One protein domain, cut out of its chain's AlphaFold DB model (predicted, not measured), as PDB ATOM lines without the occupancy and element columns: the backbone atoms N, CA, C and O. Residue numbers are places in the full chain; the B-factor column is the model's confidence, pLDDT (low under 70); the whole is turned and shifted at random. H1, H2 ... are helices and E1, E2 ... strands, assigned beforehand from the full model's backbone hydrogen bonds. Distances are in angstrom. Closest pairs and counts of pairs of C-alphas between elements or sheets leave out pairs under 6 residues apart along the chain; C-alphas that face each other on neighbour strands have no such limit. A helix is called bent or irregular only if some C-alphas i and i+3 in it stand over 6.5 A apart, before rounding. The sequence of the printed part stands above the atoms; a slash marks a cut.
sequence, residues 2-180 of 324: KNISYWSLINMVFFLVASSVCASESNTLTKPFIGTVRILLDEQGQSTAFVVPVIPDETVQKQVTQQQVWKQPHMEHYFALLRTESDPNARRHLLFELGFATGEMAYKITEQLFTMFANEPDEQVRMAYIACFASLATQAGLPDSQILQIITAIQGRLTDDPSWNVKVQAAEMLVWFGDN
ATOM      1  N   LYS A   2      37.953  94.740  21.675       26.05
ATOM      2  CA  LYS A   2      39.238  95.334  21.284       26.05
ATOM      3  C   LYS A   2      39.581  94.800  19.891       26.05
ATOM      4  O   LYS A   2      39.554  93.586  19.712       26.05
ATOM      5  N   ASN A   3      39.859  95.690  18.938       23.72
ATOM      6  CA  ASN A   3      40.390  95.342  17.621       23.72
ATOM      7  C   ASN A   3      41.776  94.709  17.813       23.72
ATOM      8  O   ASN A   3      42.794  95.386  17.711       23.72
ATOM      9  N   ILE A   4      41.820  93.419  18.153       27.75
ATOM     10  CA  ILE A   4      42.988  92.590  17.865       27.75
ATOM     11  C   ILE A   4      43.082  92.639  16.346       27.75
ATOM     12  O   ILE A   4      42.149  92.204  15.667       27.75
ATOM     13  N   SER A   5      44.128  93.271  15.808       32.94
ATOM     14  CA  SER A   5      44.270  93.330  14.360       32.94
ATOM     15  C   SER A   5      44.318  91.886  13.861       32.94
ATOM     16  O   SER A   5      45.028  91.039  14.403       32.94
ATOM     17  N   TYR A   6      43.512  91.580  12.848       36.44
ATOM     18  CA  TYR A   6      43.479  90.276  12.175       36.44
ATOM     19  C   TYR A   6      44.893  89.800  11.775       36.44
ATOM     20  O   TYR A   6      45.186  88.612  11.726       36.44
ATOM     21  N   TRP A   7      45.804  90.751  11.594       34.75
ATOM     22  CA  TRP A   7      47.225  90.570  11.359       34.75
ATOM     23  C   TRP A   7      48.055  90.082  12.547       34.75
ATOM     24  O   TRP A   7      49.008  89.331  12.347       34.75
ATOM     25  N   SER A   8      47.717  90.466  13.779       31.95
ATOM     26  CA  SER A   8      48.300  89.846  14.972       31.95
ATOM     27  C   SER A   8      47.915  88.372  15.058       31.95
ATOM     28  O   SER A   8      48.729  87.586  15.521       31.95
ATOM     29  N   LEU A   9      46.731  87.990  14.553       34.03
ATOM     30  CA  LEU A   9      46.281  86.598  14.440       34.03
ATOM     31  C   LEU A   9      46.936  85.849  13.275       34.03
ATOM     32  O   LEU A   9      47.327  84.712  13.482       34.03
ATOM     33  N   ILE A  10      47.139  86.460  12.101       40.59
ATOM     34  CA  ILE A  10      47.923  85.844  11.009       40.59
ATOM     35  C   ILE A  10      49.371  85.629  11.460       40.59
ATOM     36  O   ILE A  10      49.879  84.521  11.342       40.59
ATOM     37  N   ASN A  11      50.015  86.627  12.074       38.59
ATOM     38  CA  ASN A  11      51.339  86.426  12.663       38.59
ATOM     39  C   ASN A  11      51.302  85.405  13.813       38.59
ATOM     40  O   ASN A  11      52.230  84.622  13.916       38.59
ATOM     41  N   MET A  12      50.241  85.325  14.629       33.38
ATOM     42  CA  MET A  12      50.103  84.260  15.641       33.38
ATOM     43  C   MET A  12      49.975  82.872  15.012       33.38
ATOM     44  O   MET A  12      50.634  81.954  15.475       33.38
ATOM     45  N   VAL A  13      49.181  82.716  13.951       38.56
ATOM     46  CA  VAL A  13      49.024  81.457  13.204       38.56
ATOM     47  C   VAL A  13      50.337  81.082  12.503       38.56
ATOM     48  O   VAL A  13      50.660  79.903  12.422       38.56
ATOM     49  N   PHE A  14      51.154  82.066  12.104       40.03
ATOM     50  CA  PHE A  14      52.495  81.849  11.548       40.03
ATOM     51  C   PHE A  14      53.645  81.761  12.567       40.03
ATOM     52  O   PHE A  14      54.723  81.278  12.236       40.03
ATOM     53  N   PHE A  15      53.420  82.150  13.821       35.53
ATOM     54  CA  PHE A  15      54.242  81.756  14.971       35.53
ATOM     55  C   PHE A  15      53.796  80.394  15.546       35.53
ATOM     56  O   PHE A  15      54.502  79.821  16.371       35.53
ATOM     57  N   LEU A  16      52.660  79.852  15.083       33.19
ATOM     58  CA  LEU A  16      52.045  78.594  15.519       33.19
ATOM     59  C   LEU A  16      51.709  77.695  14.301       33.19
ATOM     60  O   LEU A  16      50.559  77.304  14.107       33.19
ATOM     61  N   VAL A  17      52.675  77.388  13.425       33.94
ATOM     62  CA  VAL A  17      52.391  76.748  12.111       33.94
ATOM     63  C   VAL A  17      52.178  75.231  12.166       33.94
ATOM     64  O   VAL A  17      52.995  74.512  11.612       33.94
ATOM     65  N   ALA A  18      51.093  74.752  12.807       37.75
ATOM     66  CA  ALA A  18      50.531  73.379  12.773       37.75
ATOM     67  C   ALA A  18      50.884  72.542  11.515       37.75
ATOM     68  O   ALA A  18      50.489  72.943  10.434       37.75
ATOM     69  N   SER A  19      51.536  71.378  11.577       36.81
ATOM     70  CA  SER A  19      51.272  70.323  10.583       36.81
ATOM     71  C   SER A  19      51.653  68.954  11.118       36.81
ATOM     72  O   SER A  19      52.712  68.775  11.714       36.81
ATOM     73  N   SER A  20      50.767  67.979  10.913       35.44
ATOM     74  CA  SER A  20      51.063  66.566  11.117       35.44
ATOM     75  C   SER A  20      50.495  65.766   9.964       35.44
ATOM     76  O   SER A  20      49.326  65.386   9.951       35.44
ATOM     77  N   VAL A  21      51.358  65.495   9.000       37.84
ATOM     78  CA  VAL A  21      51.242  64.312   8.159       37.84
ATOM     79  C   VAL A  21      52.484  63.496   8.462       37.84
ATOM     80  O   VAL A  21      53.562  64.075   8.594       37.84
ATOM     81  N   CYS A  22      52.324  62.185   8.632       35.34
ATOM     82  CA  CYS A  22      53.412  61.228   8.806       35.34
ATOM     83  C   CYS A  22      54.380  61.316   7.616       35.34
ATOM     84  O   CYS A  22      54.279  60.551   6.662       35.34
ATOM     85  N   ALA A  23      55.295  62.281   7.651       40.06
ATOM     86  CA  ALA A  23      56.441  62.308   6.775       40.06
ATOM     87  C   ALA A  23      57.337  61.160   7.227       40.06
ATOM     88  O   ALA A  23      57.716  61.084   8.397       40.06
ATOM     89  N   SER A  24      57.681  60.258   6.310       43.22
ATOM     90  CA  SER A  24      58.910  59.500   6.492       43.22
ATOM     91  C   SER A  24      60.026  60.522   6.726       43.22
ATOM     92  O   SER A  24      60.104  61.520   6.007       43.22
ATOM     93  N   GLU A  25      60.877  60.294   7.730       52.38
ATOM     94  CA  GLU A  25      61.984  61.190   8.123       52.38
ATOM     95  C   GLU A  25      62.905  61.596   6.947       52.38
ATOM     96  O   GLU A  25      63.703  62.516   7.068       52.38
ATOM     97  N   SER A  26      62.775  60.949   5.784       58.56
ATOM     98  CA  SER A  26      63.549  61.177   4.565       58.56
ATOM     99  C   SER A  26      63.266  62.484   3.805       58.56
ATOM    100  O   SER A  26      64.081  62.835   2.958       58.56
ATOM    101  N   ASN A  27      62.145  63.186   4.045       81.75
ATOM    102  CA  ASN A  27      61.707  64.314   3.192       81.75
ATOM    103  C   ASN A  27      61.602  65.669   3.917       81.75
ATOM    104  O   ASN A  27      60.970  66.600   3.404       81.75
ATOM    105  N   THR A  28      62.192  65.791   5.107       87.88
ATOM    106  CA  THR A  28      62.242  67.052   5.856       87.88
ATOM    107  C   THR A  28      63.645  67.654   5.855       87.88
ATOM    108  O   THR A  28      64.651  66.954   5.778       87.88
ATOM    109  N   LEU A  29      63.719  68.981   5.918       91.19
ATOM    110  CA  LEU A  29      64.965  69.729   6.079       91.19
ATOM    111  C   LEU A  29      64.730  70.968   6.939       91.19
ATOM    112  O   LEU A  29      63.603  71.441   7.068       91.19
ATOM    113  N   THR A  30      65.798  71.524   7.500       88.50
ATOM    114  CA  THR A  30      65.731  72.795   8.226       88.50
ATOM    115  C   THR A  30      66.056  73.941   7.281       88.50
ATOM    116  O   THR A  30      67.149  73.997   6.718       88.50
ATOM    117  N   LYS A  31      65.122  74.881   7.128       85.19
ATOM    118  CA  LYS A  31      65.321  76.111   6.364       85.19
ATOM    119  C   LYS A  31      65.520  77.295   7.324       85.19
ATOM    120  O   LYS A  31      64.695  77.481   8.223       85.19
ATOM    121  N   PRO A  32      66.587  78.104   7.162       79.31
ATOM    122  CA  PRO A  32      66.822  79.270   8.012       79.31
ATOM    123  C   PRO A  32      65.592  80.182   8.095       79.31
ATOM    124  O   PRO A  32      64.947  80.434   7.079       79.31
ATOM    125  N   PHE A  33      65.267  80.657   9.302       81.12
ATOM    126  CA  PHE A  33      64.164  81.595   9.599       81.12
ATOM    127  C   PHE A  33      62.736  81.108   9.278       81.12
ATOM    128  O   PHE A  33      61.773  81.836   9.524       81.12
ATOM    129  N   ILE A  34      62.593  79.880   8.772       83.31
ATOM    130  CA  ILE A  34      61.311  79.199   8.553       83.31
ATOM    131  C   ILE A  34      61.165  78.017   9.520       83.31
ATOM    132  O   ILE A  34      60.094  77.824  10.085       83.31
ATOM    133  N   GLY A  35      62.247  77.269   9.765       86.31
ATOM    134  CA  GLY A  35      62.263  76.099  10.644       86.31
ATOM    135  C   GLY A  35      62.287  74.785   9.865       86.31
ATOM    136  O   GLY A  35      62.809  74.721   8.750       86.31
ATOM    137  N   THR A  36      61.757  73.722  10.466       89.75
ATOM    138  CA  THR A  36      61.621  72.425   9.795       89.75
ATOM    139  C   THR A  36      60.557  72.528   8.711       89.75
ATOM    140  O   THR A  36      59.445  72.986   8.958       89.75
ATOM    141  N   VAL A  37      60.887  72.088   7.505       92.12
ATOM    142  CA  VAL A  37      59.974  72.060   6.364       92.12
ATOM    143  C   VAL A  37      59.990  70.683   5.718       92.12
ATOM    144  O   VAL A  37      60.981  69.959   5.806       92.12
ATOM    145  N   ARG A  38      58.900  70.329   5.044       93.62
ATOM    146  CA  ARG A  38      58.773  69.127   4.218       93.62
ATOM    147  C   ARG A  38      58.788  69.523   2.748       93.62
ATOM    148  O   ARG A  38      58.103  70.469   2.372       93.62
ATOM    149  N   ILE A  39      59.532  68.790   1.927       95.44
ATOM    150  CA  ILE A  39      59.532  68.974   0.469       95.44
ATOM    151  C   ILE A  39      58.229  68.410  -0.116       95.44
ATOM    152  O   ILE A  39      57.823  67.300   0.242       95.44
ATOM    153  N   LEU A  40      57.583  69.170  -1.005       95.25
ATOM    154  CA  LEU A  40      56.403  68.714  -1.742       95.25
ATOM    155  C   LEU A  40      56.815  67.875  -2.954       95.25
ATOM    156  O   LEU A  40      57.787  68.211  -3.637       95.25
ATOM    157  N   LEU A  41      56.066  66.811  -3.228       95.56
ATOM    158  CA  LEU A  41      56.249  65.933  -4.378       95.56
ATOM    159  C   LEU A  41      55.246  66.256  -5.496       95.56
ATOM    160  O   LEU A  41      54.107  66.634  -5.224       95.56
ATOM    161  N   ASP A  42      55.663  66.099  -6.751       94.56
ATOM    162  CA  ASP A  42      54.772  66.186  -7.911       94.56
ATOM    163  C   ASP A  42      53.945  64.900  -8.120       94.56
ATOM    164  O   ASP A  42      54.027  63.938  -7.350       94.56
ATOM    165  N   GLU A  43      53.124  64.869  -9.174       92.44
ATOM    166  CA  GLU A  43      52.274  63.716  -9.509       92.44
ATOM    167  C   GLU A  43      53.077  62.445  -9.839       92.44
ATOM    168  O   GLU A  43      52.558  61.334  -9.733       92.44
ATOM    169  N   GLN A  44      54.345  62.593 -10.232       93.31
ATOM    170  CA  GLN A  44      55.270  61.501 -10.513       93.31
ATOM    171  C   GLN A  44      56.054  61.067  -9.261       93.31
ATOM    172  O   GLN A  44      56.864  60.139  -9.339       93.31
ATOM    173  N   GLY A  45      55.819  61.709  -8.112       91.75
ATOM    174  CA  GLY A  45      56.520  61.459  -6.857       91.75
ATOM    175  C   GLY A  45      57.921  62.075  -6.794       91.75
ATOM    176  O   GLY A  45      58.705  61.693  -5.924       91.75
ATOM    177  N   GLN A  46      58.265  62.995  -7.698       93.56
ATOM    178  CA  GLN A  46      59.554  63.684  -7.703       93.56
ATOM    179  C   GLN A  46      59.514  64.921  -6.808       93.56
ATOM    180  O   GLN A  46      58.500  65.606  -6.695       93.56
ATOM    181  N   SER A  47      60.639  65.222  -6.161       94.12
ATOM    182  CA  SER A  47      60.777  66.414  -5.326       94.12
ATOM    183  C   SER A  47      60.641  67.697  -6.142       94.12
ATOM    184  O   SER A  47      61.351  67.895  -7.127       94.12
ATOM    185  N   THR A  48      59.778  68.599  -5.683       95.19
ATOM    186  CA  THR A  48      59.648  69.954  -6.227       95.19
ATOM    187  C   THR A  48      60.595  70.930  -5.517       95.19
ATOM    188  O   THR A  48      61.262  70.586  -4.540       95.19
ATOM    189  N   ALA A  49      60.643  72.179  -5.990       94.19
ATOM    190  CA  ALA A  49      61.328  73.269  -5.291       94.19
ATOM    191  C   ALA A  49      60.528  73.818  -4.093       94.19
ATOM    192  O   ALA A  49      61.059  74.607  -3.309       94.19
ATOM    193  N   PHE A  50      59.257  73.430  -3.963       96.31
ATOM    194  CA  PHE A  50      58.368  73.942  -2.934       96.31
ATOM    195  C   PHE A  50      58.459  73.117  -1.660       96.31
ATOM    196  O   PHE A  50      58.660  71.898  -1.664       96.31
ATOM    197  N   VAL A  51      58.266  73.811  -0.550       95.00
ATOM    198  CA  VAL A  51      58.261  73.222   0.782       95.00
ATOM    199  C   VAL A  51      57.011  73.645   1.536       95.00
ATOM    200  O   VAL A  51      56.363  74.619   1.174       95.00
ATOM    201  N   VAL A  52      56.676  72.939   2.607       93.56
ATOM    202  CA  VAL A  52      55.653  73.362   3.566       93.56
ATOM    203  C   VAL A  52      56.215  73.265   4.984       93.56
ATOM    204  O   VAL A  52      56.880  72.273   5.297       93.56
ATOM    205  N   PRO A  53      55.996  74.267   5.853       90.19
ATOM    206  CA  PRO A  53      56.420  74.185   7.246       90.19
ATOM    207  C   PRO A  53      55.855  72.969   7.991       90.19
ATOM    208  O   PRO A  53      54.719  72.537   7.775       90.19
ATOM    209  N   VAL A  54      56.674  72.433   8.893       85.12
ATOM    210  CA  VAL A  54      56.330  71.356   9.821       85.12
ATOM    211  C   VAL A  54      56.442  71.870  11.244       85.12
ATOM    212  O   VAL A  54      57.421  72.541  11.567       85.12
ATOM    213  N   ILE A  55      55.478  71.536  12.107       73.62
ATOM    214  CA  ILE A  55      55.608  71.820  13.541       73.62
ATOM    215  C   ILE A  55      56.461  70.782  14.226       73.62
ATOM    216  O   ILE A  55      56.063  69.620  14.285       73.62
ATOM    217  N   PRO A  56      57.569  71.208  14.848       68.69
ATOM    218  CA  PRO A  56      58.267  70.365  15.801       68.69
ATOM    219  C   PRO A  56      57.673  70.457  17.220       68.69
ATOM    220  O   PRO A  56      57.880  69.551  18.018       68.69
ATOM    221  N   ASP A  57      56.965  71.540  17.566       77.50
ATOM    222  CA  ASP A  57      56.457  71.794  18.923       77.50
ATOM    223  C   ASP A  57      55.131  71.065  19.221       77.50
ATOM    224  O   ASP A  57      54.051  71.451  18.763       77.50
ATOM    225  N   GLU A  58      55.197  70.036  20.069       79.00
ATOM    226  CA  GLU A  58      54.028  69.252  20.485       79.00
ATOM    227  C   GLU A  58      52.930  70.073  21.181       79.00
ATOM    228  O   GLU A  58      51.750  69.718  21.109       79.00
ATOM    229  N   THR A  59      53.282  71.142  21.898       78.38
ATOM    230  CA  THR A  59      52.310  71.990  22.605       78.38
ATOM    231  C   THR A  59      51.478  72.765  21.600       78.38
ATOM    232  O   THR A  59      50.248  72.773  21.689       78.38
ATOM    233  N   VAL A  60      52.142  73.361  20.610       76.44
ATOM    234  CA  VAL A  60      51.464  74.064  19.520       76.44
ATOM    235  C   VAL A  60      50.611  73.093  18.709       76.44
ATOM    236  O   VAL A  60      49.449  73.379  18.422       76.44
ATOM    237  N   GLN A  61      51.142  71.906  18.409       77.06
ATOM    238  CA  GLN A  61      50.399  70.869  17.700       77.06
ATOM    239  C   GLN A  61      49.118  70.475  18.447       77.06
ATOM    240  O   GLN A  61      48.045  70.419  17.848       77.06
ATOM    241  N   LYS A  62      49.192  70.264  19.768       82.81
ATOM    242  CA  LYS A  62      48.017  69.957  20.600       82.81
ATOM    243  C   LYS A  62      46.972  71.069  20.545       82.81
ATOM    244  O   LYS A  62      45.786  70.765  20.436       82.81
ATOM    245  N   GLN A  63      47.390  72.333  20.595       83.75
ATOM    246  CA  GLN A  63      46.470  73.472  20.509       83.75
ATOM    247  C   GLN A  63      45.769  73.546  19.149       83.75
ATOM    248  O   GLN A  63      44.551  73.721  19.103       83.75
ATOM    249  N   VAL A  64      46.506  73.364  18.050       84.12
ATOM    250  CA  VAL A  64      45.924  73.345  16.699       84.12
ATOM    251  C   VAL A  64      44.926  72.199  16.561       84.12
ATOM    252  O   VAL A  64      43.780  72.440  16.186       84.12
ATOM    253  N   THR A  65      45.295  70.981  16.961       86.81
ATOM    254  CA  THR A  65      44.390  69.825  16.924       86.81
ATOM    255  C   THR A  65      43.125  70.064  17.754       86.81
ATOM    256  O   THR A  65      42.027  69.733  17.313       86.81
ATOM    257  N   GLN A  66      43.235  70.685  18.933       89.94
ATOM    258  CA  GLN A  66      42.068  71.047  19.746       89.94
ATOM    259  C   GLN A  66      41.136  72.028  19.024       89.94
ATOM    260  O   GLN A  66      39.919  71.837  19.046       89.94
ATOM    261  N   GLN A  67      41.685  73.051  18.360       89.44
ATOM    262  CA  GLN A  67      40.890  73.991  17.563       89.44
ATOM    263  C   GLN A  67      40.201  73.290  16.388       89.44
ATOM    264  O   GLN A  67      39.014  73.509  16.162       89.44
ATOM    265  N   GLN A  68      40.909  72.408  15.681       91.00
ATOM    266  CA  GLN A  68      40.350  71.632  14.571       91.00
ATOM    267  C   GLN A  68      39.188  70.746  15.042       91.00
ATOM    268  O   GLN A  68      38.106  70.804  14.462       91.00
ATOM    269  N   VAL A  69      39.364  70.000  16.142       91.62
ATOM    270  CA  VAL A  69      38.315  69.146  16.729       91.62
ATOM    271  C   VAL A  69      37.094  69.964  17.147       91.62
ATOM    272  O   VAL A  69      35.965  69.569  16.867       91.62
ATOM    273  N   TRP A  70      37.298  71.113  17.795       93.38
ATOM    274  CA  TRP A  70      36.186  71.956  18.239       93.38
ATOM    275  C   TRP A  70      35.398  72.535  17.058       93.38
ATOM    276  O   TRP A  70      34.168  72.582  17.089       93.38
ATOM    277  N   LYS A  71      36.084  72.949  15.993       92.69
ATOM    278  CA  LYS A  71      35.442  73.612  14.854       92.69
ATOM    279  C   LYS A  71      34.887  72.633  13.815       92.69
ATOM    280  O   LYS A  71      34.006  73.018  13.047       92.69
ATOM    281  N   GLN A  72      35.343  71.379  13.802       92.31
ATOM    282  CA  GLN A  72      34.954  70.357  12.822       92.31
ATOM    283  C   GLN A  72      33.431  70.231  12.603       92.31
ATOM    284  O   GLN A  72      33.023  70.232  11.439       92.31
ATOM    285  N   PRO A  73      32.564  70.206  13.640       95.44
ATOM    286  CA  PRO A  73      31.114  70.090  13.449       95.44
ATOM    287  C   PRO A  73      30.476  71.286  12.725       95.44
ATOM    288  O   PRO A  73      29.344  71.190  12.256       95.44
ATOM    289  N   HIS A  74      31.180  72.417  12.644       95.75
ATOM    290  CA  HIS A  74      30.672  73.671  12.091       95.75
ATOM    291  C   HIS A  74      31.217  73.985  10.691       95.75
ATOM    292  O   HIS A  74      30.755  74.941  10.072       95.75
ATOM    293  N   MET A  75      32.147  73.187  10.154       95.69
ATOM    294  CA  MET A  75      32.824  73.479   8.879       95.69
ATOM    295  C   MET A  75      31.861  73.626   7.701       95.69
ATOM    296  O   MET A  75      31.957  74.585   6.936       95.69
ATOM    297  N   GLU A  76      30.884  72.723   7.580       95.56
ATOM    298  CA  GLU A  76      29.875  72.813   6.519       95.56
ATOM    299  C   GLU A  76      29.016  74.068   6.655       95.56
ATOM    300  O   GLU A  76      28.679  74.704   5.656       95.56
ATOM    301  N   HIS A  77      28.689  74.447   7.893       96.75
ATOM    302  CA  HIS A  77      27.917  75.645   8.178       96.75
ATOM    303  C   HIS A  77      28.707  76.911   7.834       96.75
ATOM    304  O   HIS A  77      28.194  77.765   7.113       96.75
ATOM    305  N   TYR A  78      29.967  77.010   8.265       97.38
ATOM    306  CA  TYR A  78      30.844  78.134   7.932       97.38
ATOM    307  C   TYR A  78      31.029  78.276   6.423       97.38
ATOM    308  O   TYR A  78      30.926  79.376   5.882       97.38
ATOM    309  N   PHE A  79      31.224  77.158   5.725       96.88
ATOM    310  CA  PHE A  79      31.381  77.162   4.278       96.88
ATOM    311  C   PHE A  79      30.075  77.515   3.544       96.88
ATOM    312  O   PHE A  79      30.086  78.213   2.529       96.88
ATOM    313  N   ALA A  80      28.921  77.069   4.049       96.81
ATOM    314  CA  ALA A  80      27.625  77.484   3.523       96.81
ATOM    315  C   ALA A  80      27.392  78.990   3.700       96.81
ATOM    316  O   ALA A  80      27.002  79.640   2.733       96.81
ATOM    317  N   LEU A  81      27.692  79.539   4.881       97.38
ATOM    318  CA  LEU A  81      27.577  80.972   5.152       97.38
ATOM    319  C   LEU A  81      28.502  81.804   4.264       97.38
ATOM    320  O   LEU A  81      28.050  82.794   3.697       97.38
ATOM    321  N   LEU A  82      29.761  81.388   4.078       97.69
ATOM    322  CA  LEU A  82      30.732  82.135   3.268       97.69
ATOM    323  C   LEU A  82      30.227  82.388   1.838       97.69
ATOM    324  O   LEU A  82      30.513  83.434   1.264       97.69
ATOM    325  N   ARG A  83      29.458  81.452   1.268       95.38
ATOM    326  CA  ARG A  83      28.910  81.559  -0.096       95.38
ATOM    327  C   ARG A  83      27.807  82.605  -0.240       95.38
ATOM    328  O   ARG A  83      27.562  83.063  -1.352       95.38
ATOM    329  N   THR A  84      27.118  82.939   0.845       96.31
ATOM    330  CA  THR A  84      25.966  83.853   0.832       96.31
ATOM    331  C   THR A  84      26.227  85.155   1.576       96.31
ATOM    332  O   THR A  84      25.463  86.103   1.418       96.31
ATOM    333  N   GLU A  85      27.266  85.198   2.408       97.62
ATOM    334  CA  GLU A  85      27.620  86.370   3.197       97.62
ATOM    335  C   GLU A  85      28.112  87.512   2.302       97.62
ATOM    336  O   GLU A  85      28.908  87.315   1.387       97.62
ATOM    337  N   SER A  86      27.638  88.721   2.590       96.38
ATOM    338  CA  SER A  86      27.979  89.941   1.858       96.38
ATOM    339  C   SER A  86      28.945  90.841   2.629       96.38
ATOM    340  O   SER A  86      29.729  91.547   1.996       96.38
ATOM    341  N   ASP A  87      28.943  90.800   3.967       97.56
ATOM    342  CA  ASP A  87      29.841  91.605   4.798       97.56
ATOM    343  C   ASP A  87      31.292  91.097   4.670       97.56
ATOM    344  O   ASP A  87      31.595  89.965   5.071       97.56
ATOM    345  N   PRO A  88      32.230  91.915   4.150       97.00
ATOM    346  CA  PRO A  88      33.640  91.547   4.055       97.00
ATOM    347  C   PRO A  88      34.260  91.121   5.390       97.00
ATOM    348  O   PRO A  88      35.084  90.207   5.419       97.00
ATOM    349  N   ASN A  89      33.858  91.727   6.510       96.19
ATOM    350  CA  ASN A  89      34.407  91.374   7.820       96.19
ATOM    351  C   ASN A  89      33.951  89.983   8.263       96.19
ATOM    352  O   ASN A  89      34.770  89.186   8.730       96.19
ATOM    353  N   ALA A  90      32.670  89.667   8.062       97.25
ATOM    354  CA  ALA A  90      32.134  88.338   8.323       97.25
ATOM    355  C   ALA A  90      32.800  87.288   7.419       97.25
ATOM    356  O   ALA A  90      33.248  86.256   7.915       97.25
ATOM    357  N   ARG A  91      32.987  87.577   6.123       98.06
ATOM    358  CA  ARG A  91      33.702  86.678   5.195       98.06
ATOM    359  C   ARG A  91      35.149  86.419   5.614       98.06
ATOM    360  O   ARG A  91      35.579  85.270   5.623       98.06
ATOM    361  N   ARG A  92      35.892  87.450   6.028       97.69
ATOM    362  CA  ARG A  92      37.259  87.293   6.564       97.69
ATOM    363  C   ARG A  92      37.302  86.409   7.805       97.69
ATOM    364  O   ARG A  92      38.228  85.612   7.959       97.69
ATOM    365  N   HIS A  93      36.327  86.564   8.700       96.00
ATOM    366  CA  HIS A  93      36.222  85.723   9.886       96.00
ATOM    367  C   HIS A  93      35.898  84.273   9.509       96.00
ATOM    368  O   HIS A  93      36.585  83.368   9.963       96.00
ATOM    369  N   LEU A  94      34.941  84.048   8.607       97.81
ATOM    370  CA  LEU A  94      34.612  82.711   8.104       97.81
ATOM    371  C   LEU A  94      35.815  82.038   7.430       97.81
ATOM    372  O   LEU A  94      36.071  80.867   7.679       97.81
ATOM    373  N   LEU A  95      36.606  82.769   6.639       98.25
ATOM    374  CA  LEU A  95      37.851  82.256   6.050       98.25
ATOM    375  C   LEU A  95      38.888  81.874   7.112       98.25
ATOM    376  O   LEU A  95      39.557  80.851   6.976       98.25
ATOM    377  N   PHE A  96      38.995  82.654   8.190       95.75
ATOM    378  CA  PHE A  96      39.834  82.293   9.332       95.75
ATOM    379  C   PHE A  96      39.354  80.992   9.994       95.75
ATOM    380  O   PHE A  96      40.164  80.111  10.267       95.75
ATOM    381  N   GLU A  97      38.044  80.839  10.202       95.38
ATOM    382  CA  GLU A  97      37.458  79.618  10.765       95.38
ATOM    383  C   GLU A  97      37.693  78.396   9.863       95.38
ATOM    384  O   GLU A  97      38.101  77.341  10.347       95.38
ATOM    385  N   LEU A  98      37.513  78.550   8.548       96.56
ATOM    386  CA  LEU A  98      37.725  77.491   7.556       96.56
ATOM    387  C   LEU A  98      39.191  77.063   7.431       96.56
ATOM    388  O   LEU A  98      39.449  75.927   7.044       96.56
ATOM    389  N   GLY A  99      40.145  77.918   7.815       95.25
ATOM    390  CA  GLY A  99      41.567  77.564   7.875       95.25
ATOM    391  C   GLY A  99      41.886  76.412   8.840       95.25
ATOM    392  O   GLY A  99      42.966  75.839   8.755       95.25
ATOM    393  N   PHE A 100      40.947  76.051   9.726       94.00
ATOM    394  CA  PHE A 100      41.044  74.908  10.641       94.00
ATOM    395  C   PHE A 100      40.344  73.641  10.123       94.00
ATOM    396  O   PHE A 100      40.206  72.673  10.871       94.00
ATOM    397  N   ALA A 101      39.864  73.618   8.876       94.56
ATOM    398  CA  ALA A 101      39.335  72.390   8.290       94.56
ATOM    399  C   ALA A 101      40.439  71.321   8.180       94.56
ATOM    400  O   ALA A 101      41.612  71.640   7.997       94.56
ATOM    401  N   THR A 102      40.063  70.041   8.249       93.38
ATOM    402  CA  THR A 102      40.993  68.906   8.115       93.38
ATOM    403  C   THR A 102      40.414  67.779   7.263       93.38
ATOM    404  O   THR A 102      39.196  67.678   7.077       93.38
ATOM    405  N   GLY A 103      41.297  66.923   6.740       90.12
ATOM    406  CA  GLY A 103      40.930  65.696   6.033       90.12
ATOM    407  C   GLY A 103      40.059  65.945   4.798       90.12
ATOM    408  O   GLY A 103      40.265  66.902   4.053       90.12
ATOM    409  N   GLU A 104      39.056  65.090   4.589       91.69
ATOM    410  CA  GLU A 104      38.149  65.167   3.432       91.69
ATOM    411  C   GLU A 104      37.397  66.508   3.352       91.69
ATOM    412  O   GLU A 104      37.190  67.057   2.268       91.69
ATOM    413  N   MET A 105      37.037  67.081   4.505       93.69
ATOM    414  CA  MET A 105      36.350  68.370   4.558       93.69
ATOM    415  C   MET A 105      37.239  69.498   4.027       93.69
ATOM    416  O   MET A 105      36.784  70.323   3.235       93.69
ATOM    417  N   ALA A 106      38.518  69.512   4.411       95.00
ATOM    418  CA  ALA A 106      39.474  70.485   3.896       95.00
ATOM    419  C   ALA A 106      39.690  70.341   2.390       95.00
ATOM    420  O   ALA A 106      39.708  71.354   1.690       95.00
ATOM    421  N   TYR A 107      39.788  69.107   1.888       94.19
ATOM    422  CA  TYR A 107      39.911  68.840   0.454       94.19
ATOM    423  C   TYR A 107      38.749  69.482  -0.323       94.19
ATOM    424  O   TYR A 107      38.965  70.291  -1.226       94.19
ATOM    425  N   LYS A 108      37.508  69.201   0.096       93.75
ATOM    426  CA  LYS A 108      36.278  69.706  -0.539       93.75
ATOM    427  C   LYS A 108      36.123  71.227  -0.452       93.75
ATOM    428  O   LYS A 108      35.612  71.852  -1.384       93.75
ATOM    429  N   ILE A 109      36.492  71.822   0.685       94.81
ATOM    430  CA  ILE A 109      36.440  73.277   0.875       94.81
ATOM    431  C   ILE A 109      37.471  73.944  -0.037       94.81
ATOM    432  O   ILE A 109      37.116  74.862  -0.772       94.81
ATOM    433  N   THR A 110      38.711  73.451  -0.049       96.81
ATOM    434  CA  THR A 110      39.822  74.036  -0.819       96.81
ATOM    435  C   THR A 110      39.497  74.139  -2.308       96.81
ATOM    436  O   THR A 110      39.660  75.215  -2.885       96.81
ATOM    437  N   GLU A 111      38.956  73.076  -2.918       94.25
ATOM    438  CA  GLU A 111      38.575  73.083  -4.343       94.25
ATOM    439  C   GLU A 111      37.591  74.212  -4.686       94.25
ATOM    440  O   GLU A 111      37.726  74.894  -5.703       94.25
ATOM    441  N   GLN A 112      36.610  74.456  -3.816       95.19
ATOM    442  CA  GLN A 112      35.623  75.507  -4.044       95.19
ATOM    443  C   GLN A 112      36.170  76.900  -3.719       95.19
ATOM    444  O   GLN A 112      35.848  77.860  -4.429       95.19
ATOM    445  N   LEU A 113      37.025  77.020  -2.697       97.75
ATOM    446  CA  LEU A 113      37.671  78.286  -2.356       97.75
ATOM    447  C   LEU A 113      38.507  78.822  -3.522       97.75
ATOM    448  O   LEU A 113      38.544  80.035  -3.686       97.75
ATOM    449  N   PHE A 114      39.109  77.981  -4.376       97.12
ATOM    450  CA  PHE A 114      39.822  78.466  -5.569       97.12
ATOM    451  C   PHE A 114      38.932  79.302  -6.491       97.12
ATOM    452  O   PHE A 114      39.315  80.394  -6.914       97.12
ATOM    453  N   THR A 115      37.715  78.824  -6.757       94.62
ATOM    454  CA  THR A 115      36.764  79.529  -7.630       94.62
ATOM    455  C   THR A 115      36.276  80.823  -6.983       94.62
ATOM    456  O   THR A 115      36.144  81.847  -7.653       94.62
ATOM    457  N   MET A 116      36.024  80.802  -5.671       97.19
ATOM    458  CA  MET A 116      35.585  81.993  -4.940       97.19
ATOM    459  C   MET A 116      36.705  83.036  -4.856       97.19
ATOM    460  O   MET A 116      36.474  84.213  -5.119       97.19
ATOM    461  N   PHE A 117      37.933  82.596  -4.585       97.25
ATOM    462  CA  PHE A 117      39.112  83.447  -4.517       97.25
ATOM    463  C   PHE A 117      39.402  84.140  -5.843       97.25
ATOM    464  O   PHE A 117      39.730  85.324  -5.842       97.25
ATOM    465  N   ALA A 118      39.268  83.433  -6.971       94.06
ATOM    466  CA  ALA A 118      39.450  83.995  -8.309       94.06
ATOM    467  C   ALA A 118      38.584  85.251  -8.533       94.06
ATOM    468  O   ALA A 118      39.061  86.230  -9.107       94.06
ATOM    469  N   ASN A 119      37.357  85.236  -8.005       94.06
ATOM    470  CA  ASN A 119      36.316  86.229  -8.262       94.06
ATOM    471  C   ASN A 119      36.072  87.207  -7.100       94.06
ATOM    472  O   ASN A 119      35.117  87.977  -7.154       94.06
ATOM    473  N   GLU A 120      36.886  87.182  -6.043       97.25
ATOM    474  CA  GLU A 120      36.652  87.993  -4.846       97.25
ATOM    475  C   GLU A 120      36.933  89.492  -5.094       97.25
ATOM    476  O   GLU A 120      38.093  89.868  -5.311       97.25
ATOM    477  N   PRO A 121      35.918  90.381  -5.015       96.62
ATOM    478  CA  PRO A 121      36.113  91.809  -5.261       96.62
ATOM    479  C   PRO A 121      36.805  92.548  -4.109       96.62
ATOM    480  O   PRO A 121      37.497  93.539  -4.356       96.62
ATOM    481  N   ASP A 122      36.664  92.087  -2.865       97.94
ATOM    482  CA  ASP A 122      37.189  92.795  -1.698       97.94
ATOM    483  C   ASP A 122      38.661  92.450  -1.428       97.94
ATOM    484  O   ASP A 122      39.037  91.289  -1.274       97.94
ATOM    485  N   GLU A 123      39.507  93.479  -1.356       97.00
ATOM    486  CA  GLU A 123      40.951  93.345  -1.130       97.00
ATOM    487  C   GLU A 123      41.284  92.602   0.168       97.00
ATOM    488  O   GLU A 123      42.116  91.694   0.187       97.00
ATOM    489  N   GLN A 124      40.616  92.965   1.260       96.56
ATOM    490  CA  GLN A 124      40.892  92.421   2.582       96.56
ATOM    491  C   GLN A 124      40.409  90.973   2.689       96.56
ATOM    492  O   GLN A 124      41.024  90.156   3.377       96.56
ATOM    493  N   VAL A 125      39.329  90.631   1.983       98.12
ATOM    494  CA  VAL A 125      38.872  89.245   1.851       98.12
ATOM    495  C   VAL A 125      39.847  88.437   0.988       98.12
ATOM    496  O   VAL A 125      40.185  87.322   1.375       98.12
ATOM    497  N   ARG A 126      40.393  88.985  -0.112       98.19
ATOM    498  CA  ARG A 126      41.453  88.309  -0.894       98.19
ATOM    499  C   ARG A 126      42.684  87.993  -0.046       98.19
ATOM    500  O   ARG A 126      43.204  86.882  -0.118       98.19
ATOM    501  N   MET A 127      43.117  88.915   0.808       97.25
ATOM    502  CA  MET A 127      44.202  88.641   1.757       97.25
ATOM    503  C   MET A 127      43.835  87.529   2.754       97.25
ATOM    504  O   MET A 127      44.664  86.667   3.050       97.25
ATOM    505  N   ALA A 128      42.588  87.497   3.235       97.31
ATOM    506  CA  ALA A 128      42.097  86.426   4.101       97.31
ATOM    507  C   ALA A 128      42.046  85.059   3.397       97.31
ATOM    508  O   ALA A 128      42.326  84.050   4.041       97.31
ATOM    509  N   TYR A 129      41.764  85.003   2.090       98.50
ATOM    510  CA  TYR A 129      41.894  83.767   1.311       98.50
ATOM    511  C   TYR A 129      43.339  83.267   1.291       98.50
ATOM    512  O   TYR A 129      43.561  82.086   1.535       98.50
ATOM    513  N   ILE A 130      44.322  84.146   1.057       98.00
ATOM    514  CA  ILE A 130      45.747  83.767   1.070       98.00
ATOM    515  C   ILE A 130      46.132  83.179   2.436       98.00
ATOM    516  O   ILE A 130      46.770  82.130   2.498       98.00
ATOM    517  N   ALA A 131      45.701  83.817   3.530       96.00
ATOM    518  CA  ALA A 131      45.926  83.306   4.881       96.00
ATOM    519  C   ALA A 131      45.229  81.952   5.120       96.00
ATOM    520  O   ALA A 131      45.858  81.026   5.623       96.00
ATOM    521  N   CYS A 132      43.962  81.817   4.716       97.06
ATOM    522  CA  CYS A 132      43.188  80.577   4.824       97.06
ATOM    523  C   CYS A 132      43.862  79.426   4.069       97.06
ATOM    524  O   CYS A 132      44.089  78.361   4.641       97.06
ATOM    525  N   PHE A 133      44.252  79.653   2.813       98.06
ATOM    526  CA  PHE A 133      44.954  78.663   2.008       98.06
ATOM    527  C   PHE A 133      46.265  78.228   2.639       98.06
ATOM    528  O   PHE A 133      46.591  77.046   2.619       98.06
ATOM    529  N   ALA A 134      47.009  79.152   3.234       94.69
ATOM    530  CA  ALA A 134      48.260  78.789   3.860       94.69
ATOM    531  C   ALA A 134      48.077  78.000   5.164       94.69
ATOM    532  O   ALA A 134      48.823  77.051   5.413       94.69
ATOM    533  N   SER A 135      47.032  78.301   5.942       93.06
ATOM    534  CA  SER A 135      46.611  77.443   7.054       93.06
ATOM    535  C   SER A 135      46.205  76.051   6.566       93.06
ATOM    536  O   SER A 135      46.648  75.061   7.130       93.06
ATOM    537  N   LEU A 136      45.436  75.942   5.480       94.81
ATOM    538  CA  LEU A 136      45.022  74.648   4.925       94.81
ATOM    539  C   LEU A 136      46.218  73.835   4.408       94.81
ATOM    540  O   LEU A 136      46.353  72.656   4.730       94.81
ATOM    541  N   ALA A 137      47.118  74.473   3.661       94.44
ATOM    542  CA  ALA A 137      48.328  73.853   3.131       94.44
ATOM    543  C   ALA A 137      49.226  73.278   4.232       94.44
ATOM    544  O   ALA A 137      49.829  72.222   4.053       94.44
ATOM    545  N   THR A 138      49.309  73.968   5.368       89.25
ATOM    546  CA  THR A 138      50.119  73.536   6.508       89.25
ATOM    547  C   THR A 138      49.364  72.508   7.349       89.25
ATOM    548  O   THR A 138      49.844  71.401   7.552       89.25
ATOM    549  N   GLN A 139      48.140  72.799   7.777       87.31
ATOM    550  CA  GLN A 139      47.504  72.119   8.911       87.31
ATOM    551  C   GLN A 139      46.503  71.035   8.543       87.31
ATOM    552  O   GLN A 139      46.185  70.193   9.385       87.31
ATOM    553  N   ALA A 140      45.966  71.060   7.326       89.69
ATOM    554  CA  ALA A 140      44.748  70.315   7.031       89.69
ATOM    555  C   ALA A 140      44.976  68.860   6.597       89.69
ATOM    556  O   ALA A 140      44.010  68.104   6.458       89.69
ATOM    557  N   GLY A 141      46.237  68.462   6.394       89.12
ATOM    558  CA  GLY A 141      46.591  67.136   5.887       89.12
ATOM    559  C   GLY A 141      46.235  66.943   4.411       89.12
ATOM    560  O   GLY A 141      45.851  65.843   4.016       89.12
ATOM    561  N   LEU A 142      46.319  68.010   3.608       93.50
ATOM    562  CA  LEU A 142      46.079  67.947   2.166       93.50
ATOM    563  C   LEU A 142      47.184  67.150   1.448       93.50
ATOM    564  O   LEU A 142      48.341  67.187   1.882       93.50
ATOM    565  N   PRO A 143      46.864  66.462   0.337       94.38
ATOM    566  CA  PRO A 143      47.879  65.856  -0.517       94.38
ATOM    567  C   PRO A 143      48.739  66.930  -1.200       94.38
ATOM    568  O   PRO A 143      48.273  68.041  -1.465       94.38
ATOM    569  N   ASP A 144      49.979  66.576  -1.551       95.75
ATOM    570  CA  ASP A 144      50.948  67.505  -2.156       95.75
ATOM    571  C   ASP A 144      50.417  68.174  -3.423       95.75
ATOM    572  O   ASP A 144      50.582  69.380  -3.589       95.75
ATOM    573  N   SER A 145      49.688  67.437  -4.264       95.62
ATOM    574  CA  SER A 145      49.052  67.978  -5.470       95.62
ATOM    575  C   SER A 145      48.119  69.155  -5.174       95.62
ATOM    576  O   SER A 145      48.107  70.138  -5.913       95.62
ATOM    577  N   GLN A 146      47.374  69.110  -4.068       96.12
ATOM    578  CA  GLN A 146      46.459  70.183  -3.691       96.12
ATOM    579  C   GLN A 146      47.189  71.359  -3.030       96.12
ATOM    580  O   GLN A 146      46.825  72.514  -3.252       96.12
ATOM    581  N   ILE A 147      48.262  71.094  -2.278       97.31
ATOM    582  CA  ILE A 147      49.141  72.154  -1.760       97.31
ATOM    583  C   ILE A 147      49.814  72.902  -2.924       97.31
ATOM    584  O   ILE A 147      49.875  74.130  -2.923       97.31
ATOM    585  N   LEU A 148      50.256  72.190  -3.962       97.69
ATOM    586  CA  LEU A 148      50.825  72.795  -5.168       97.69
ATOM    587  C   LEU A 148      49.800  73.663  -5.923       97.69
ATOM    588  O   LEU A 148      50.148  74.738  -6.419       97.69
ATOM    589  N   GLN A 149      48.522  73.265  -5.955       97.50
ATOM    590  CA  GLN A 149      47.442  74.110  -6.485       97.50
ATOM    591  C   GLN A 149      47.236  75.382  -5.650       97.50
ATOM    592  O   GLN A 149      47.054  76.457  -6.220       97.50
ATOM    593  N   ILE A 150      47.324  75.291  -4.315       98.00
ATOM    594  CA  ILE A 150      47.304  76.457  -3.418       98.00
ATOM    595  C   ILE A 150      48.428  77.432  -3.764       98.00
ATOM    596  O   ILE A 150      48.171  78.621  -3.964       98.00
ATOM    597  N   ILE A 151      49.657  76.931  -3.875       97.56
ATOM    598  CA  ILE A 151      50.825  77.747  -4.216       97.56
ATOM    599  C   ILE A 151      50.602  78.442  -5.562       97.56
ATOM    600  O   ILE A 151      50.761  79.657  -5.656       97.56
ATOM    601  N   THR A 152      50.130  77.706  -6.570       96.69
ATOM    602  CA  THR A 152      49.828  78.249  -7.904       96.69
ATOM    603  C   THR A 152      48.760  79.350  -7.850       96.69
ATOM    604  O   THR A 152      48.908  80.402  -8.475       96.69
ATOM    605  N   ALA A 153      47.694  79.158  -7.066       96.94
ATOM    606  CA  ALA A 153      46.643  80.161  -6.897       96.94
ATOM    607  C   ALA A 153      47.168  81.448  -6.232       96.94
ATOM    608  O   ALA A 153      46.770  82.549  -6.618       96.94
ATOM    609  N   ILE A 154      48.080  81.327  -5.262       97.25
ATOM    610  CA  ILE A 154      48.727  82.477  -4.613       97.25
ATOM    611  C   ILE A 154      49.700  83.167  -5.584       97.25
ATOM    612  O   ILE A 154      49.693  84.395  -5.670       97.25
ATOM    613  N   GLN A 155      50.476  82.413  -6.370       96.56
ATOM    614  CA  GLN A 155      51.358  82.962  -7.409       96.56
ATOM    615  C   GLN A 155      50.591  83.803  -8.436       96.56
ATOM    616  O   GLN A 155      51.053  84.883  -8.797       96.56
ATOM    617  N   GLY A 156      49.392  83.376  -8.848       95.50
ATOM    618  CA  GLY A 156      48.539  84.164  -9.747       95.50
ATOM    619  C   GLY A 156      48.261  85.583  -9.226       95.50
ATOM    620  O   GLY A 156      48.232  86.544  -9.995       95.50
ATOM    621  N   ARG A 157      48.160  85.762  -7.901       95.69
ATOM    622  CA  ARG A 157      47.929  87.081  -7.287       95.69
ATOM    623  C   ARG A 157      49.134  88.005  -7.308       95.69
ATOM    624  O   ARG A 157      48.933  89.217  -7.293       95.69
ATOM    625  N   LEU A 158      50.357  87.477  -7.386       93.62
ATOM    626  CA  LEU A 158      51.548  88.313  -7.560       93.62
ATOM    627  C   LEU A 158      51.484  89.127  -8.852       93.62
ATOM    628  O   LEU A 158      51.921  90.276  -8.876       93.62
ATOM    629  N   THR A 159      50.938  88.534  -9.912       87.75
ATOM    630  CA  THR A 159      50.921  89.134 -11.249       87.75
ATOM    631  C   THR A 159      49.639  89.931 -11.465       87.75
ATOM    632  O   THR A 159      49.691  91.121 -11.793       87.75
ATOM    633  N   ASP A 160      48.495  89.307 -11.189       91.31
ATOM    634  CA  ASP A 160      47.210  89.763 -11.720       91.31
ATOM    635  C   ASP A 160      46.402  90.628 -10.743       91.31
ATOM    636  O   ASP A 160      45.439  91.279 -11.155       91.31
ATOM    637  N   ASP A 161      46.756  90.672  -9.449       96.81
ATOM    638  CA  ASP A 161      45.952  91.438  -8.492       96.81
ATOM    639  C   ASP A 161      46.137  92.956  -8.677       96.81
ATOM    640  O   ASP A 161      47.271  93.441  -8.781       96.81
ATOM    641  N   PRO A 162      45.056  93.754  -8.691       95.62
ATOM    642  CA  PRO A 162      45.176  95.205  -8.787       95.62
ATOM    643  C   PRO A 162      45.759  95.844  -7.518       95.62
ATOM    644  O   PRO A 162      46.263  96.964  -7.591       95.62
ATOM    645  N   SER A 163      45.697  95.169  -6.364       96.62
ATOM    646  CA  SER A 163      46.159  95.725  -5.092       96.62
ATOM    647  C   SER A 163      47.599  95.338  -4.766       96.62
ATOM    648  O   SER A 163      47.955  94.157  -4.730       96.62
ATOM    649  N   TRP A 164      48.415  96.336  -4.416       96.56
ATOM    650  CA  TRP A 164      49.751  96.097  -3.868       96.56
ATOM    651  C   TRP A 164      49.715  95.382  -2.514       96.56
ATOM    652  O   TRP A 164      50.592  94.562  -2.260       96.56
ATOM    653  N   ASN A 165      48.692  95.609  -1.683       96.50
ATOM    654  CA  ASN A 165      48.549  94.917  -0.399       96.50
ATOM    655  C   ASN A 165      48.409  93.400  -0.601       96.50
ATOM    656  O   ASN A 165      49.090  92.613   0.053       96.50
ATOM    657  N   VAL A 166      47.579  92.983  -1.564       97.31
ATOM    658  CA  VAL A 166      47.388  91.561  -1.897       97.31
ATOM    659  C   VAL A 166      48.651  90.968  -2.518       97.31
ATOM    660  O   VAL A 166      49.040  89.857  -2.166       97.31
ATOM    661  N   LYS A 167      49.317  91.711  -3.409       97.69
ATOM    662  CA  LYS A 167      50.580  91.288  -4.033       97.69
ATOM    663  C   LYS A 167      51.682  91.060  -3.005       97.69
ATOM    664  O   LYS A 167      52.348  90.030  -3.052       97.69
ATOM    665  N   VAL A 168      51.855  91.984  -2.062       96.56
ATOM    666  CA  VAL A 168      52.838  91.817  -0.989       96.56
ATOM    667  C   VAL A 168      52.446  90.643  -0.104       96.56
ATOM    668  O   VAL A 168      53.272  89.756   0.060       96.56
ATOM    669  N   GLN A 169      51.191  90.538   0.346       95.88
ATOM    670  CA  GLN A 169      50.718  89.386   1.131       95.88
ATOM    671  C   GLN A 169      51.005  88.043   0.444       95.88
ATOM    672  O   GLN A 169      51.425  87.083   1.092       95.88
ATOM    673  N   ALA A 170      50.767  87.959  -0.867       97.06
ATOM    674  CA  ALA A 170      51.073  86.773  -1.655       97.06
ATOM    675  C   ALA A 170      52.580  86.484  -1.657       97.06
ATOM    676  O   ALA A 170      52.973  85.341  -1.436       97.06
ATOM    677  N   ALA A 171      53.424  87.508  -1.831       96.88
ATOM    678  CA  ALA A 171      54.879  87.371  -1.764       96.88
ATOM    679  C   ALA A 171      55.337  86.872  -0.388       96.88
ATOM    680  O   ALA A 171      56.126  85.934  -0.318       96.88
ATOM    681  N   GLU A 172      54.809  87.445   0.696       95.19
ATOM    682  CA  GLU A 172      55.125  87.007   2.059       95.19
ATOM    683  C   GLU A 172      54.763  85.542   2.276       95.19
ATOM    684  O   GLU A 172      55.534  84.786   2.870       95.19
ATOM    685  N   MET A 173      53.604  85.128   1.763       94.56
ATOM    686  CA  MET A 173      53.137  83.761   1.916       94.56
ATOM    687  C   MET A 173      53.959  82.763   1.104       94.56
ATOM    688  O   MET A 173      54.287  81.683   1.585       94.56
ATOM    689  N   LEU A 174      54.331  83.123  -0.120       95.88
ATOM    690  CA  LEU A 174      55.113  82.256  -0.998       95.88
ATOM    691  C   LEU A 174      56.503  81.961  -0.435       95.88
ATOM    692  O   LEU A 174      56.974  80.829  -0.547       95.88
ATOM    693  N   VAL A 175      57.103  82.905   0.291       94.62
ATOM    694  CA  VAL A 175      58.382  82.677   0.978       94.62
ATOM    695  C   VAL A 175      58.297  81.529   1.983       94.62
ATOM    696  O   VAL A 175      59.242  80.740   2.086       94.62
ATOM    697  N   TRP A 176      57.161  81.366   2.672       91.62
ATOM    698  CA  TRP A 176      56.931  80.218   3.559       91.62
ATOM    699  C   TRP A 176      56.915  78.888   2.812       91.62
ATOM    700  O   TRP A 176      57.393  77.886   3.344       91.62
ATOM    701  N   PHE A 177      56.442  78.894   1.566       94.19
ATOM    702  CA  PHE A 177      56.484  77.733   0.680       94.19
ATOM    703  C   PHE A 177      57.821  77.558  -0.047       94.19
ATOM    704  O   PHE A 177      57.986  76.688  -0.901       94.19
ATOM    705  N   GLY A 178      58.803  78.380   0.317       92.56
ATOM    706  CA  GLY A 178      60.135  78.401  -0.257       92.56
ATOM    707  C   GLY A 178      60.240  79.054  -1.626       92.56
ATOM    708  O   GLY A 178      61.276  78.910  -2.271       92.56
ATOM    709  N   ASP A 179      59.219  79.803  -2.015       94.25
ATOM    710  CA  ASP A 179      59.141  80.511  -3.272       94.25
ATOM    711  C   ASP A 179      59.518  81.999  -3.121       94.25
ATOM    712  O   ASP A 179      58.883  82.759  -2.390       94.25
ATOM    713  N   ASN A 180      60.542  82.418  -3.867       92.56
ATOM    714  CA  ASN A 180      61.053  83.787  -3.884       92.56
ATOM    715  C   ASN A 180      60.583  84.613  -5.103       92.56
ATOM    716  O   ASN A 180      61.077  85.724  -5.293       92.56
TER     717      ASN A 180
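This is residues 2 to 180 of the 324 residues of an uncharacterized protein of Candidatus Vecturithrix granuli (UniProt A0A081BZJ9). A small, strongly twisted sheet of three strands, E1 E2 E3, sits at one end of a body of helices, beside the last residues of H5 and H7 and the first residues of H6. The helices make two rows that run opposite ways, H3, H5 and H7 in one and arm H2b, H4 and H6 in the other; H1 lies over H5 on the side away from H4 and H6, and arm H2a leads from the sheet's end of the body across to H2b at the far end. The printed part has 179 residues, with seven named helices and three named strands in the order H1 E1 E2 E3 H2 H3 H4 H5 H6 H7; the sheet is antiparallel and the class is mostly helix. The whole is compact, with a radius of gyration of the C-alphas of 15.4 A, and rounded, spanning 46 by 37 by 33 A.

E1 is residues 28 to 31, E2 residues 35 to 41, 19.1 A from first to last C-alpha, and E3 residues 47 to 53, 15.4 A. H1, residues 6 to 15, is 14.0 A long and begins at C-alpha 6, (43.479, 90.276, 12.175). H2, residues 58 to 84, was assigned as one helix by its hydrogen bonds but is bent: C-alphas 73 and 76 are 7.5 A apart. Its arms are H2a, residues 58 to 73, 24.0 A, and H2b, residues 76 to 84, 13.0 A. H2a is itself irregular, with C-alphas 70 and 73 at 7.2 A. H3 is residues 88 to 98, 15.1 A; H4 is residues 103 to 118, 23.3 A, with a kink of 30 degrees near residue 112. H5 is residues 123 to 139, 24.4 A, and H6 residues 144 to 160, 24.5 A. H7, residues 164 to 176, is 18.9 A long and ends at C-alpha 176, (56.931, 80.218, 3.559).

The sheet is a meander, each strand the antiparallel neighbour of the one before. In the hairpin E1 and E2, N 29 and O 37 are within hydrogen-bond range at 2.9 A; in the hairpin E2 and E3, N 38 and O 52 are at 2.8 A. H5, H6 and H7 only graze the sheet, with residues 134 to 139, 144 to 151 and 174 to 176. H4, H5, H6 and H7 form a bundle, up and down, each running against the one before it. H5 is the hub, touching four helices. It touches H3 at a shallow tilt of 4 degrees, the same way, the closest C-alphas being those of Arg 92 and Val 125, 5.4 A. It touches H7 at 9 degrees, the same way, with the C-alphas of Met 127 and Val 166 at 5.7 A. It touches H4, opposite ways, with the C-alphas of Phe 117 and Tyr 129 at 6.5 A, and H6, with its residues 130 to 137 alone, with those of Ala 137 and Ile 147 at 5.2 A. H2b and H3 form a helical hairpin, closest at the C-alphas of Leu 82 and Arg 91, 5.8 A. H1 and H5 are close but not clearly touching, 6.9 A between the C-alphas of Ile 10 and Ala 131. Every O i to N i+4 pair is within hydrogen-bond range in H1, H3 and H5; H2a has 11 of 12, H2b 3 of 5, H4 10 of 12, H6 10 of 13 and H7 8 of 9.

The two C-alphas farthest apart, those of Lys 2 and Gln 44, are 49.1 A apart. The printed part has no cut. The link from H1 to E1, 12 residues, is long. The mean pLDDT of the printed part is 85.4; residues 2 to 26 and residue 56 are under 70.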